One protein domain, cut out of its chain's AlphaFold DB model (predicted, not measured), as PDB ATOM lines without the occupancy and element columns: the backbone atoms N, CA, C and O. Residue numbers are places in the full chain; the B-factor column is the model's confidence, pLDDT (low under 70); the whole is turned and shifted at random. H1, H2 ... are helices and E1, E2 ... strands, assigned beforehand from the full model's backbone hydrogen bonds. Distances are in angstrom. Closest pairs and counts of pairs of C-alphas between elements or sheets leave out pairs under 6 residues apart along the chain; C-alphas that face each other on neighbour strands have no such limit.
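AT A GLANCE: This is residues 10 to 97 of the 100 residues of an uncharacterized protein of Nitrosopumilales archaeon (UniProt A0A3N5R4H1). A twisted sheet of four strands has one helix, H1, packed over one face, making two layers; the loop between E1 and E2 sticks out at residues 49 to 57. The 88 printed residues include H1, then E1 to E4, an antiparallel meander, each strand beside the one before. The class is mixed, the whole loose, radius of gyration of the C-alphas 15.3 A, spanning 51 by 29 by 20 A.

HOW THE PARTS SIT: Look first at E2, residues 62 to 72, and E3, residues 78 to 85, a hairpin with N 68 and O 81 within hydrogen-bond range at 2.9 A. E1, residues 34 to 45, bends by 67 degrees at residue 37 and forms a hairpin with E2, N 40 to O 67 2.9 A. E4, residues 91 to 96, forms one with E3, N 82 to O 94 2.9 A. H1, residues 10 to 21, is on the sheet, height 8.7 A; its closest C-alphas to E1 are Tyr 12 and Ser 41, 6.0 A. In H1 every O i to N i+4 pair is within hydrogen-bond range.

IN THESE COORDINATES: Find C-alpha 10 at (31.770, 18.471, 76.870); H1 runs 16.3 A from there. E1 measures 30.2 A, E2 31.4 A, E3 22.9 A; E4, 16.5 A, ends at C-alpha 96 (44.696, -0.889, 63.012).

THE WHOLE: The farthest C-alphas, Ser 55 and Lys 74, are 50.7 A apart. The printed part has no cut; links H1 to E1 and E1 to E2 are long. Look for pLDDT under 70 at residues 43 to 63 and 85 to 97.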
ATOM      1  N   LYS A  10      30.496  17.746  76.983       71.75
ATOM      2  CA  LYS A  10      31.770  18.471  76.870       71.75
ATOM      3  C   LYS A  10      32.992  17.549  76.748       71.75
ATOM      4  O   LYS A  10      33.972  17.942  76.124       71.75
ATOM      5  N   ASP A  11      32.942  16.354  77.330       71.25
ATOM      6  CA  ASP A  11      34.051  15.407  77.337       71.25
ATOM      7  C   ASP A  11      34.160  14.721  75.965       71.25
ATOM      8  O   ASP A  11      35.268  14.641  75.436       71.25
ATOM      9  N   TYR A  12      33.026  14.384  75.326       73.56
ATOM     10  CA  TYR A  12      32.945  13.915  73.925       73.56
ATOM     11  C   TYR A  12      33.551  14.937  72.955       73.56
ATOM     12  O   TYR A  12      34.396  14.610  72.123       73.56
ATOM     13  N   LYS A  13      33.183  16.214  73.099       80.50
ATOM     14  CA  LYS A  13      33.736  17.285  72.252       80.50
ATOM     15  C   LYS A  13      35.232  17.487  72.484       80.50
ATOM     16  O   LYS A  13      35.969  17.684  71.522       80.50
ATOM     17  N   ARG A  14      35.688  17.427  73.742       83.00
ATOM     18  CA  ARG A  14      37.109  17.548  74.094       83.00
ATOM     19  C   ARG A  14      37.938  16.468  73.403       83.00
ATOM     20  O   ARG A  14      38.863  16.819  72.686       83.00
ATOM     21  N   ILE A  15      37.583  15.191  73.556       78.50
ATOM     22  CA  ILE A  15      38.402  14.103  73.002       78.50
ATOM     23  C   ILE A  15      38.424  14.113  71.467       78.50
ATOM     24  O   ILE A  15      39.464  13.848  70.870       78.50
ATOM     25  N   ILE A  16      37.315  14.477  70.809       84.38
ATOM     26  CA  ILE A  16      37.285  14.632  69.345       84.38
ATOM     27  C   ILE A  16      38.222  15.764  68.916       84.38
ATOM     28  O   ILE A  16      38.940  15.633  67.925       84.38
ATOM     29  N   ASN A  17      38.232  16.879  69.648       85.75
ATOM     30  CA  ASN A  17      39.141  17.984  69.362       85.75
ATOM     31  C   ASN A  17      40.605  17.584  69.596       85.75
ATOM     32  O   ASN A  17      41.450  17.886  68.754       85.75
ATOM     33  N   ASP A  18      40.892  16.850  70.673       84.00
ATOM     34  CA  ASP A  18      42.229  16.326  70.963       84.00
ATOM     35  C   ASP A  18      42.690  15.379  69.840       84.00
ATOM     36  O   ASP A  18      43.791  15.542  69.306       84.00
ATOM     37  N   PHE A  19      41.815  14.477  69.381       85.88
ATOM     38  CA  PHE A  19      42.059  13.614  68.223       85.88
ATOM     39  C   PHE A  19      42.373  14.433  66.965       85.88
ATOM     40  O   PHE A  19      43.411  14.228  66.343       85.88
ATOM     41  N   LYS A  20      41.538  15.422  66.617       86.25
ATOM     42  CA  LYS A  20      41.752  16.284  65.438       86.25
ATOM     43  C   LYS A  20      43.028  17.125  65.528       86.25
ATOM     44  O   LYS A  20      43.614  17.457  64.501       86.25
ATOM     45  N   SER A  21      43.464  17.467  66.739       87.69
ATOM     46  CA  SER A  21      44.708  18.207  66.982       87.69
ATOM     47  C   SER A  21      45.961  17.323  66.978       87.69
ATOM     48  O   SER A  21      47.085  17.828  66.884       87.69
ATOM     49  N   THR A  22      45.787  16.000  67.069       85.81
ATOM     50  CA  THR A  22      46.892  15.049  67.145       85.81
ATOM     51  C   THR A  22      47.651  15.016  65.822       85.81
ATOM     52  O   THR A  22      47.092  14.855  64.738       85.81
ATOM     53  N   ARG A  23      48.977  15.156  65.901       87.12
ATOM     54  CA  ARG A  23      49.863  15.147  64.731       87.12
ATOM     55  C   ARG A  23      50.202  13.722  64.307       87.12
ATOM     56  O   ARG A  23      51.323  13.256  64.514       87.12
ATOM     57  N   PHE A  24      49.238  13.040  63.703       88.38
ATOM     58  CA  PHE A  24      49.451  11.708  63.152       88.38
ATOM     59  C   PHE A  24      50.480  11.708  62.018       88.38
ATOM     60  O   PHE A  24      50.733  12.715  61.353       88.38
ATOM     61  N   SER A  25      51.082  10.545  61.795       91.75
ATOM     62  CA  SER A  25      51.930  10.277  60.634       91.75
ATOM     63  C   SER A  25      51.422   9.021  59.940       91.75
ATOM     64  O   SER A  25      50.936   8.100  60.591       91.75
ATOM     65  N   CYS A  26      51.498   8.995  58.611       91.31
ATOM     66  CA  CYS A  26      51.082   7.842  57.831       91.31
ATOM     67  C   CYS A  26      51.911   6.629  58.239       91.31
ATOM     68  O   CYS A  26      53.129   6.628  58.063       91.31
ATOM     69  N   ILE A  27      51.249   5.574  58.695       90.50
ATOM     70  CA  ILE A  27      51.914   4.345  59.141       90.50
ATOM     71  C   ILE A  27      52.665   3.619  58.016       90.50
ATOM     72  O   ILE A  27      53.583   2.853  58.279       90.50
ATOM     73  N   ARG A  28      52.319   3.892  56.750       91.00
ATOM     74  CA  ARG A  28      52.968   3.282  55.583       91.00
ATOM     75  C   ARG A  28      54.169   4.069  55.057       91.00
ATOM     76  O   ARG A  28      55.129   3.460  54.608       91.00
ATOM     77  N   CYS A  29      54.109   5.405  55.032       92.50
ATOM     78  CA  CYS A  29      55.150   6.229  54.391       92.50
ATOM     79  C   CYS A  29      55.721   7.362  55.262       92.50
ATOM     80  O   CYS A  29      56.508   8.167  54.766       92.50
ATOM     81  N   GLY A  30      55.291   7.480  56.521       92.50
ATOM     82  CA  GLY A  30      55.739   8.508  57.468       92.50
ATOM     83  C   GLY A  30      55.269   9.936  57.159       92.50
ATOM     84  O   GLY A  30      55.594  10.865  57.894       92.50
ATOM     85  N   SER A  31      54.512  10.145  56.078       93.75
ATOM     86  CA  SER A  31      54.010  11.467  55.691       93.75
ATOM     87  C   SER A  31      53.050  12.043  56.732       93.75
ATOM     88  O   SER A  31      52.172  11.337  57.223       93.75
ATOM     89  N   LYS A  32      53.164  13.348  56.994       92.75
ATOM     90  CA  LYS A  32      52.216  14.122  57.817       92.75
ATOM     91  C   LYS A  32      51.055  14.712  57.012       92.75
ATOM     92  O   LYS A  32      50.167  15.319  57.594       92.75
ATOM     93  N   ASN A  33      51.069  14.560  55.683       93.25
ATOM     94  CA  ASN A  33      49.954  14.954  54.824       93.25
ATOM     95  C   ASN A  33      48.828  13.920  54.956       93.25
ATOM     96  O   ASN A  33      48.796  12.931  54.210       93.25
ATOM     97  N   LEU A  34      47.994  14.111  55.977       92.38
ATOM     98  CA  LEU A  34      46.886  13.242  56.344       92.38
ATOM     99  C   LEU A  34      45.584  14.038  56.357       92.38
ATOM    100  O   LEU A  34      45.541  15.163  56.849       92.38
ATOM    101  N   GLU A  35      44.530  13.408  55.866       92.81
ATOM    102  CA  GLU A  35      43.154  13.872  55.950       92.81
ATOM    103  C   GLU A  35      42.384  12.953  56.902       92.81
ATOM    104  O   GLU A  35      42.501  11.728  56.818       92.81
ATOM    105  N   ILE A  36      41.613  13.541  57.818       89.94
ATOM    106  CA  ILE A  36      40.677  12.802  58.670       89.94
ATOM    107  C   ILE A  36      39.372  12.698  57.887       89.94
ATOM    108  O   ILE A  36      38.691  13.703  57.700       89.94
ATOM    109  N   ILE A  37      39.052  11.494  57.418       88.94
ATOM    110  CA  ILE A  37      37.821  11.221  56.666       88.94
ATOM    111  C   ILE A  37      36.632  11.173  57.622       88.94
ATOM    112  O   ILE A  37      35.570  11.704  57.317       88.94
ATOM    113  N   ASP A  38      36.825  10.523  58.766       85.62
ATOM    114  CA  ASP A  38      35.785  10.323  59.766       85.62
ATOM    115  C   ASP A  38      36.405  10.216  61.162       85.62
ATOM    116  O   ASP A  38      37.558   9.788  61.291       85.62
ATOM    117  N   ALA A  39      35.671  10.635  62.190       83.94
ATOM    118  CA  ALA A  39      36.102  10.548  63.581       83.94
ATOM    119  C   ALA A  39      34.916  10.655  64.544       83.94
ATOM    120  O   ALA A  39      34.325  11.729  64.675       83.94
ATOM    121  N   ASP A  40      34.681   9.584  65.298       80.44
ATOM    122  CA  ASP A  40      33.612   9.486  66.285       80.44
ATOM    123  C   ASP A  40      34.142   9.093  67.665       80.44
ATOM    124  O   ASP A  40      35.082   8.309  67.826       80.44
ATOM    125  N   SER A  41      33.525   9.672  68.693       75.81
ATOM    126  CA  SER A  41      33.799   9.362  70.095       75.81
ATOM    127  C   SER A  41      32.812   8.342  70.643       75.81
ATOM    128  O   SER A  41      31.605   8.469  70.443       75.81
ATOM    129  N   HIS A  42      33.315   7.401  71.430       75.06
ATOM    130  CA  HIS A  42      32.560   6.296  71.995       75.06
ATOM    131  C   HIS A  42      32.905   6.086  73.473       75.06
ATOM    132  O   HIS A  42      33.933   6.540  73.981       75.06
ATOM    133  N   LEU A  43      32.024   5.361  74.158       64.44
ATOM    134  CA  LEU A  43      32.172   4.951  75.547       64.44
ATOM    135  C   LEU A  43      32.072   3.420  75.590       64.44
ATOM    136  O   LEU A  43      30.995   2.881  75.349       64.44
ATOM    137  N   GLU A  44      33.171   2.724  75.887       61.22
ATOM    138  CA  GLU A  44      33.165   1.273  76.120       61.22
ATOM    139  C   GLU A  44      33.518   0.978  77.582       61.22
ATOM    140  O   GLU A  44      34.444   1.559  78.152       61.22
ATOM    141  N   GLY A  45      32.783   0.055  78.203       50.78
ATOM    142  CA  GLY A  45      33.221  -0.562  79.452       50.78
ATOM    143  C   GLY A  45      34.258  -1.630  79.128       50.78
ATOM    144  O   GLY A  45      33.915  -2.626  78.490       50.78
ATOM    145  N   ILE A  46      35.513  -1.440  79.537       46.28
ATOM    146  CA  ILE A  46      36.521  -2.494  79.400       46.28
ATOM    147  C   ILE A  46      36.221  -3.561  80.451       46.28
ATOM    148  O   ILE A  46      36.228  -3.283  81.647       46.28
ATOM    149  N   LYS A  47      35.952  -4.789  79.998       41.66
ATOM    150  CA  LYS A  47      35.978  -5.967  80.865       41.66
ATOM    151  C   LYS A  47      37.437  -6.366  81.031       41.66
ATOM    152  O   LYS A  47      38.053  -6.832  80.074       41.66
ATOM    153  N   ASP A  48      37.991  -6.138  82.212       43.47
ATOM    154  CA  ASP A  48      39.330  -6.606  82.553       43.47
ATOM    155  C   ASP A  48      39.290  -8.145  82.626       43.47
ATOM    156  O   ASP A  48      38.622  -8.724  83.484       43.47
ATOM    157  N   HIS A  49      39.891  -8.823  81.647       45.19
ATOM    158  CA  HIS A  49      39.809 -10.283  81.512       45.19
ATOM    159  C   HIS A  49      40.871 -11.026  82.342       45.19
ATOM    160  O   HIS A  49      40.745 -12.238  82.521       45.19
ATOM    161  N   ASP A  50      41.866 -10.317  82.887       44.09
ATOM    162  CA  ASP A  50      43.019 -10.926  83.567       44.09
ATOM    163  C   ASP A  50      42.868 -11.021  85.093       44.09
ATOM    164  O   ASP A  50      43.668 -11.682  85.755       44.09
ATOM    165  N   ASN A  51      41.819 -10.430  85.675       41.59
ATOM    166  CA  ASN A  51      41.490 -10.607  87.086       41.59
ATOM    167  C   ASN A  51      39.974 -10.739  87.271       41.59
ATOM    168  O   ASN A  51      39.252  -9.793  86.961       41.59
ATOM    169  N   PRO A  52      39.456 -11.849  87.838       43.53
ATOM    170  CA  PRO A  52      38.078 -11.856  88.294       43.53
ATOM    171  C   PRO A  52      37.927 -10.736  89.331       43.53
ATOM    172  O   PRO A  52      38.747 -10.635  90.255       43.53
ATOM    173  N   PRO A  53      36.920  -9.865  89.196       43.38
ATOM    174  CA  PRO A  53      36.780  -8.736  90.085       43.38
ATOM    175  C   PRO A  53      36.622  -9.209  91.520       43.38
ATOM    176  O   PRO A  53      35.635  -9.829  91.904       43.38
ATOM    177  N   THR A  54      37.588  -8.849  92.361       42.59
ATOM    178  CA  THR A  54      37.508  -9.044  93.817       42.59
ATOM    179  C   THR A  54      36.407  -8.188  94.459       42.59
ATOM    180  O   THR A  54      36.176  -8.263  95.663       42.59
ATOM    181  N   SER A  55      35.711  -7.360  93.675       38.09
ATOM    182  CA  SER A  55      34.531  -6.610  94.084       38.09
ATOM    183  C   SER A  55      33.700  -6.243  92.850       38.09
ATOM    184  O   SER A  55      34.270  -5.634  91.948       38.09
ATOM    185  N   PRO A  56      32.367  -6.445  92.851       42.41
ATOM    186  CA  PRO A  56      31.465  -6.058  91.751       42.41
ATOM    187  C   PRO A  56      31.385  -4.534  91.513       42.41
ATOM    188  O   PRO A  56      30.550  -4.051  90.759       42.41
ATOM    189  N   THR A  57      32.224  -3.751  92.200       39.84
ATOM    190  CA  THR A  57      32.324  -2.290  92.084       39.84
ATOM    191  C   THR A  57      33.674  -1.806  91.548       39.84
ATOM    192  O   THR A  57      33.921  -0.599  91.576       39.84
ATOM    193  N   LYS A  58      34.558  -2.708  91.092       37.16
ATOM    194  CA  LYS A  58      35.802  -2.350  90.381       37.16
ATOM    195  C   LYS A  58      35.646  -2.334  88.847       37.16
ATOM    196  O   LYS A  58      36.567  -1.907  88.170       37.16
ATOM    197  N   ASP A  59      34.488  -2.734  88.321       35.00
ATOM    198  CA  ASP A  59      34.367  -3.312  86.971       35.00
ATOM    199  C   ASP A  59      33.976  -2.411  85.808       35.00
ATOM    200  O   ASP A  59      33.671  -2.918  84.732       35.00
ATOM    201  N   ILE A  60      33.954  -1.091  85.952       41.88
ATOM    202  CA  ILE A  60      33.723  -0.259  84.769       41.88
ATOM    203  C   ILE A  60      34.608   0.974  84.853       41.88
ATOM    204  O   ILE A  60      34.145   2.085  85.108       41.88
ATOM    205  N   GLU A  61      35.910   0.786  84.630       47.50
ATOM    206  CA  GLU A  61      36.706   1.859  84.037       47.50
ATOM    207  C   GLU A  61      36.129   2.106  82.639       47.50
ATOM    208  O   GLU A  61      36.490   1.467  81.651       47.50
ATOM    209  N   LEU A  62      35.122   2.982  82.586       51.81
ATOM    210  CA  LEU A  62      34.572   3.514  81.350       51.81
ATOM    211  C   LEU A  62      35.739   4.108  80.565       51.81
ATOM    212  O   LEU A  62      36.240   5.177  80.912       51.81
ATOM    213  N   THR A  63      36.196   3.399  79.537       61.47
ATOM    214  CA  THR A  63      37.271   3.893  78.693       61.47
ATOM    215  C   THR A  63      36.631   4.671  77.571       61.47
ATOM    216  O   THR A  63      35.902   4.147  76.725       61.47
ATOM    217  N   PHE A  64      36.876   5.967  77.618       71.38
ATOM    218  CA  PHE A  64      36.440   6.880  76.595       71.38
ATOM    219  C   PHE A  64      37.402   6.779  75.423       71.38
ATOM    220  O   PHE A  64      38.611   6.741  75.633       71.38
ATOM    221  N   TYR A  65      36.913   6.702  74.191       76.62
ATOM    222  CA  TYR A  65      37.818   6.632  73.048       76.62
ATOM    223  C   TYR A  65      37.290   7.374  71.835       76.62
ATOM    224  O   TYR A  65      36.091   7.587  71.694       76.62
ATOM    225  N   VAL A  66      38.205   7.744  70.943       81.50
ATOM    226  CA  VAL A  66      37.875   8.209  69.593       81.50
ATOM    227  C   VAL A  66      38.403   7.201  68.597       81.50
ATOM    228  O   VAL A  66      39.569   6.815  68.674       81.50
ATOM    229  N   ALA A  67      37.543   6.778  67.679       85.62
ATOM    230  CA  ALA A  67      37.926   6.021  66.502       85.62
ATOM    231  C   ALA A  67      37.796   6.931  65.282       85.62
ATOM    232  O   ALA A  67      36.803   7.636  65.134       85.62
ATOM    233  N   GLY A  68      38.798   6.930  64.409       86.94
ATOM    234  CA  GLY A  68      38.748   7.702  63.177       86.94
ATOM    235  C   GLY A  68      39.481   7.034  62.025       86.94
ATOM    236  O   GLY A  68      40.371   6.204  62.219       86.94
ATOM    237  N   ILE A  69      39.089   7.418  60.813       90.31
ATOM    238  CA  ILE A  69      39.683   6.964  59.557       90.31
ATOM    239  C   ILE A  69      40.571   8.079  59.026       90.31
ATOM    240  O   ILE A  69      40.099   9.184  58.747       90.31
ATOM    241  N   LEU A  70      41.853   7.779  58.836       92.25
ATOM    242  CA  LEU A  70      42.802   8.700  58.226       92.25
ATOM    243  C   LEU A  70      43.193   8.216  56.834       92.25
ATOM    244  O   LEU A  70      43.357   7.021  56.595       92.25
ATOM    245  N   SER A  71      43.383   9.164  55.922       94.25
ATOM    246  CA  SER A  71      43.887   8.932  54.571       94.25
ATOM    247  C   SER A  71      45.144   9.747  54.325       94.25
ATOM    248  O   SER A  71      45.206  10.931  54.645       94.25
ATOM    249  N   CYS A  72      46.171   9.123  53.756       94.94
ATOM    250  CA  CYS A  72      47.396   9.822  53.406       94.94
ATOM    251  C   CYS A  72      47.350  10.369  51.983       94.94
ATOM    252  O   CYS A  72      47.419   9.598  51.032       94.94
ATOM    253  N   GLY A  73      47.405  11.693  51.825       93.06
ATOM    254  CA  GLY A  73      47.449  12.337  50.506       93.06
ATOM    255  C   GLY A  73      48.733  12.084  49.702       93.06
ATOM    256  O   GLY A  73      48.810  12.467  48.540       93.06
ATOM    257  N   LYS A  74      49.769  11.462  50.295       94.62
ATOM    258  CA  LYS A  74      51.023  11.117  49.593       94.62
ATOM    259  C   LYS A  74      50.993   9.726  48.956       94.62
ATOM    260  O   LYS A  74      51.490   9.559  47.850       94.62
ATOM    261  N   CYS A  75      50.500   8.716  49.675       92.94
ATOM    262  CA  CYS A  75      50.515   7.319  49.218       92.94
ATOM    263  C   CYS A  75      49.121   6.689  49.115       92.94
ATOM    264  O   CYS A  75      49.019   5.481  48.906       92.94
ATOM    265  N   ASN A  76      48.067   7.487  49.309       91.75
ATOM    266  CA  ASN A  76      46.651   7.104  49.303       91.75
ATOM    267  C   ASN A  76      46.301   5.950  50.256       91.75
ATOM    268  O   ASN A  76      45.269   5.300  50.118       91.75
ATOM    269  N   HIS A  77      47.168   5.674  51.232       92.06
ATOM    270  CA  HIS A  77      46.925   4.645  52.228       92.06
ATOM    271  C   HIS A  77      45.921   5.147  53.263       92.06
ATOM    272  O   HIS A  77      46.093   6.237  53.814       92.06
ATOM    273  N   ARG A  78      44.904   4.326  53.524       92.25
ATOM    274  CA  ARG A  78      43.860   4.559  54.522       92.25
ATOM    275  C   ARG A  78      44.065   3.617  55.699       92.25
ATOM    276  O   ARG A  78      44.394   2.455  55.475       92.25
ATOM    277  N   PHE A  79      43.883   4.119  56.913       89.25
ATOM    278  CA  PHE A  79      44.085   3.344  58.136       89.25
ATOM    279  C   PHE A  79      43.193   3.843  59.274       89.25
ATOM    280  O   PHE A  79      42.795   5.013  59.301       89.25
ATOM    281  N   HIS A  80      42.890   2.939  60.206       88.75
ATOM    282  CA  HIS A  80      42.096   3.235  61.390       88.75
ATOM    283  C   HIS A  80      43.000   3.653  62.544       88.75
ATOM    284  O   HIS A  80      44.078   3.091  62.762       88.75
ATOM    285  N   VAL A  81      42.535   4.631  63.311       85.25
ATOM    286  CA  VAL A  81      43.187   5.073  64.539       85.25
ATOM    287  C   VAL A  81      42.170   5.040  65.664       85.25
ATOM    288  O   VAL A  81      41.111   5.653  65.550       85.25
ATOM    289  N   LYS A  82      42.512   4.361  66.762       83.12
ATOM    290  CA  LYS A  82      41.743   4.371  68.011       83.12
ATOM    291  C   LYS A  82      42.604   5.012  69.102       83.12
ATOM    292  O   LYS A  82      43.700   4.532  69.387       83.12
ATOM    293  N   ILE A  83      42.132   6.106  69.697       78.38
ATOM    294  CA  ILE A  83      42.768   6.745  70.859       78.38
ATOM    295  C   ILE A  83      41.925   6.449  72.087       78.38
ATOM    296  O   ILE A  83      40.774   6.873  72.136       78.38
ATOM    297  N   LEU A  84      42.507   5.766  73.074       74.19
ATOM    298  CA  LEU A  84      41.883   5.547  74.378       74.19
ATOM    299  C   LEU A  84      42.268   6.692  75.328       74.19
ATOM    300  O   LEU A  84      43.451   6.902  75.604       74.19
ATOM    301  N   ASP A  85      41.275   7.402  75.851       66.62
ATOM    302  CA  ASP A  85      41.402   8.328  76.976       66.62
ATOM    303  C   ASP A  85      41.113   7.563  78.272       66.62
ATOM    304  O   ASP A  85      39.963   7.338  78.654       66.62
ATOM    305  N   GLN A  86      42.188   7.146  78.944       61.50
ATOM    306  CA  GLN A  86      42.133   6.517  80.266       61.50
ATOM    307  C   GLN A  86      42.248   7.572  81.389       61.50
ATOM    308  O   GLN A  86      42.600   7.258  82.526       61.50
ATOM    309  N   GLY A  87      41.974   8.849  81.086       51.88
ATOM    310  CA  GLY A  87      42.105   9.981  81.999       51.88
ATOM    311  C   GLY A  87      43.449  10.711  81.885       51.88
ATOM    312  O   GLY A  87      44.360  10.296  81.177       51.88
ATOM    313  N   ILE A  88      43.587  11.812  82.644       45.56
ATOM    314  CA  ILE A  88      44.643  12.858  82.550       45.56
ATOM    315  C   ILE A  88      46.094  12.318  82.595       45.56
ATOM    316  O   ILE A  88      47.035  13.059  82.320       45.56
ATOM    317  N   ARG A  89      46.307  11.048  82.952       40.47
ATOM    318  CA  ARG A  89      47.643  10.459  83.103       40.47
ATOM    319  C   ARG A  89      48.046   9.443  82.034       40.47
ATOM    320  O   ARG A  89      49.247   9.267  81.892       40.47
ATOM    321  N   ASN A  90      47.122   8.840  81.277       41.38
ATOM    322  CA  ASN A  90      47.442   7.785  80.303       41.38
ATOM    323  C   ASN A  90      46.552   7.891  79.049       41.38
ATOM    324  O   ASN A  90      45.360   7.594  79.091       41.38
ATOM    325  N   THR A  91      47.138   8.281  77.915       46.59
ATOM    326  CA  THR A  91      46.487   8.230  76.595       46.59
ATOM    327  C   THR A  91      47.252   7.247  75.719       46.59
ATOM    328  O   THR A  91      48.421   7.482  75.413       46.59
ATOM    329  N   ASN A  92      46.604   6.152  75.315       53.94
ATOM    330  CA  ASN A  92      47.208   5.129  74.458       53.94
ATOM    331  C   ASN A  92      46.681   5.263  73.020       53.94
ATOM    332  O   ASN A  92      45.477   5.406  72.798       53.94
ATOM    333  N   LEU A  93      47.593   5.217  72.045       53.25
ATOM    334  CA  LEU A  93      47.303   5.290  70.610       53.25
ATOM    335  C   LEU A  93      47.431   3.904  69.978       53.25
ATOM    336  O   LEU A  93      48.496   3.292  70.045       53.25
ATOM    337  N   TYR A  94      46.372   3.451  69.310       62.69
ATOM    338  CA  TYR A  94      46.341   2.186  68.579       62.69
ATOM    339  C   TYR A  94      46.102   2.447  67.093       62.69
ATOM    340  O   TYR A  94      45.228   3.232  66.716       62.69
ATOM    341  N   PHE A  95      46.881   1.769  66.254       62.62
ATOM    342  CA  PHE A  95      46.744   1.789  64.802       62.62
ATOM    343  C   PHE A  95      46.288   0.409  64.349       62.62
ATOM    344  O   PHE A  95      46.951  -0.578  64.664       62.62
ATOM    345  N   ASP A  96      45.183   0.352  63.610       61.16
ATOM    346  CA  ASP A  96      44.696  -0.889  63.012       61.16
ATOM    347  C   ASP A  96      44.719  -0.782  61.480       61.16
ATOM    348  O   ASP A  96      44.315   0.222  60.885       61.16
ATOM    349  N   ASN A  97      45.241  -1.835  60.856       52.53
ATOM    350  CA  ASN A  97      45.401  -2.001  59.415       52.53
ATOM    351  C   ASN A  97      44.321  -2.906  58.803       52.53
ATOM    352  O   ASN A  97      44.461  -3.314  57.649       52.53
TER     353      ASN A  97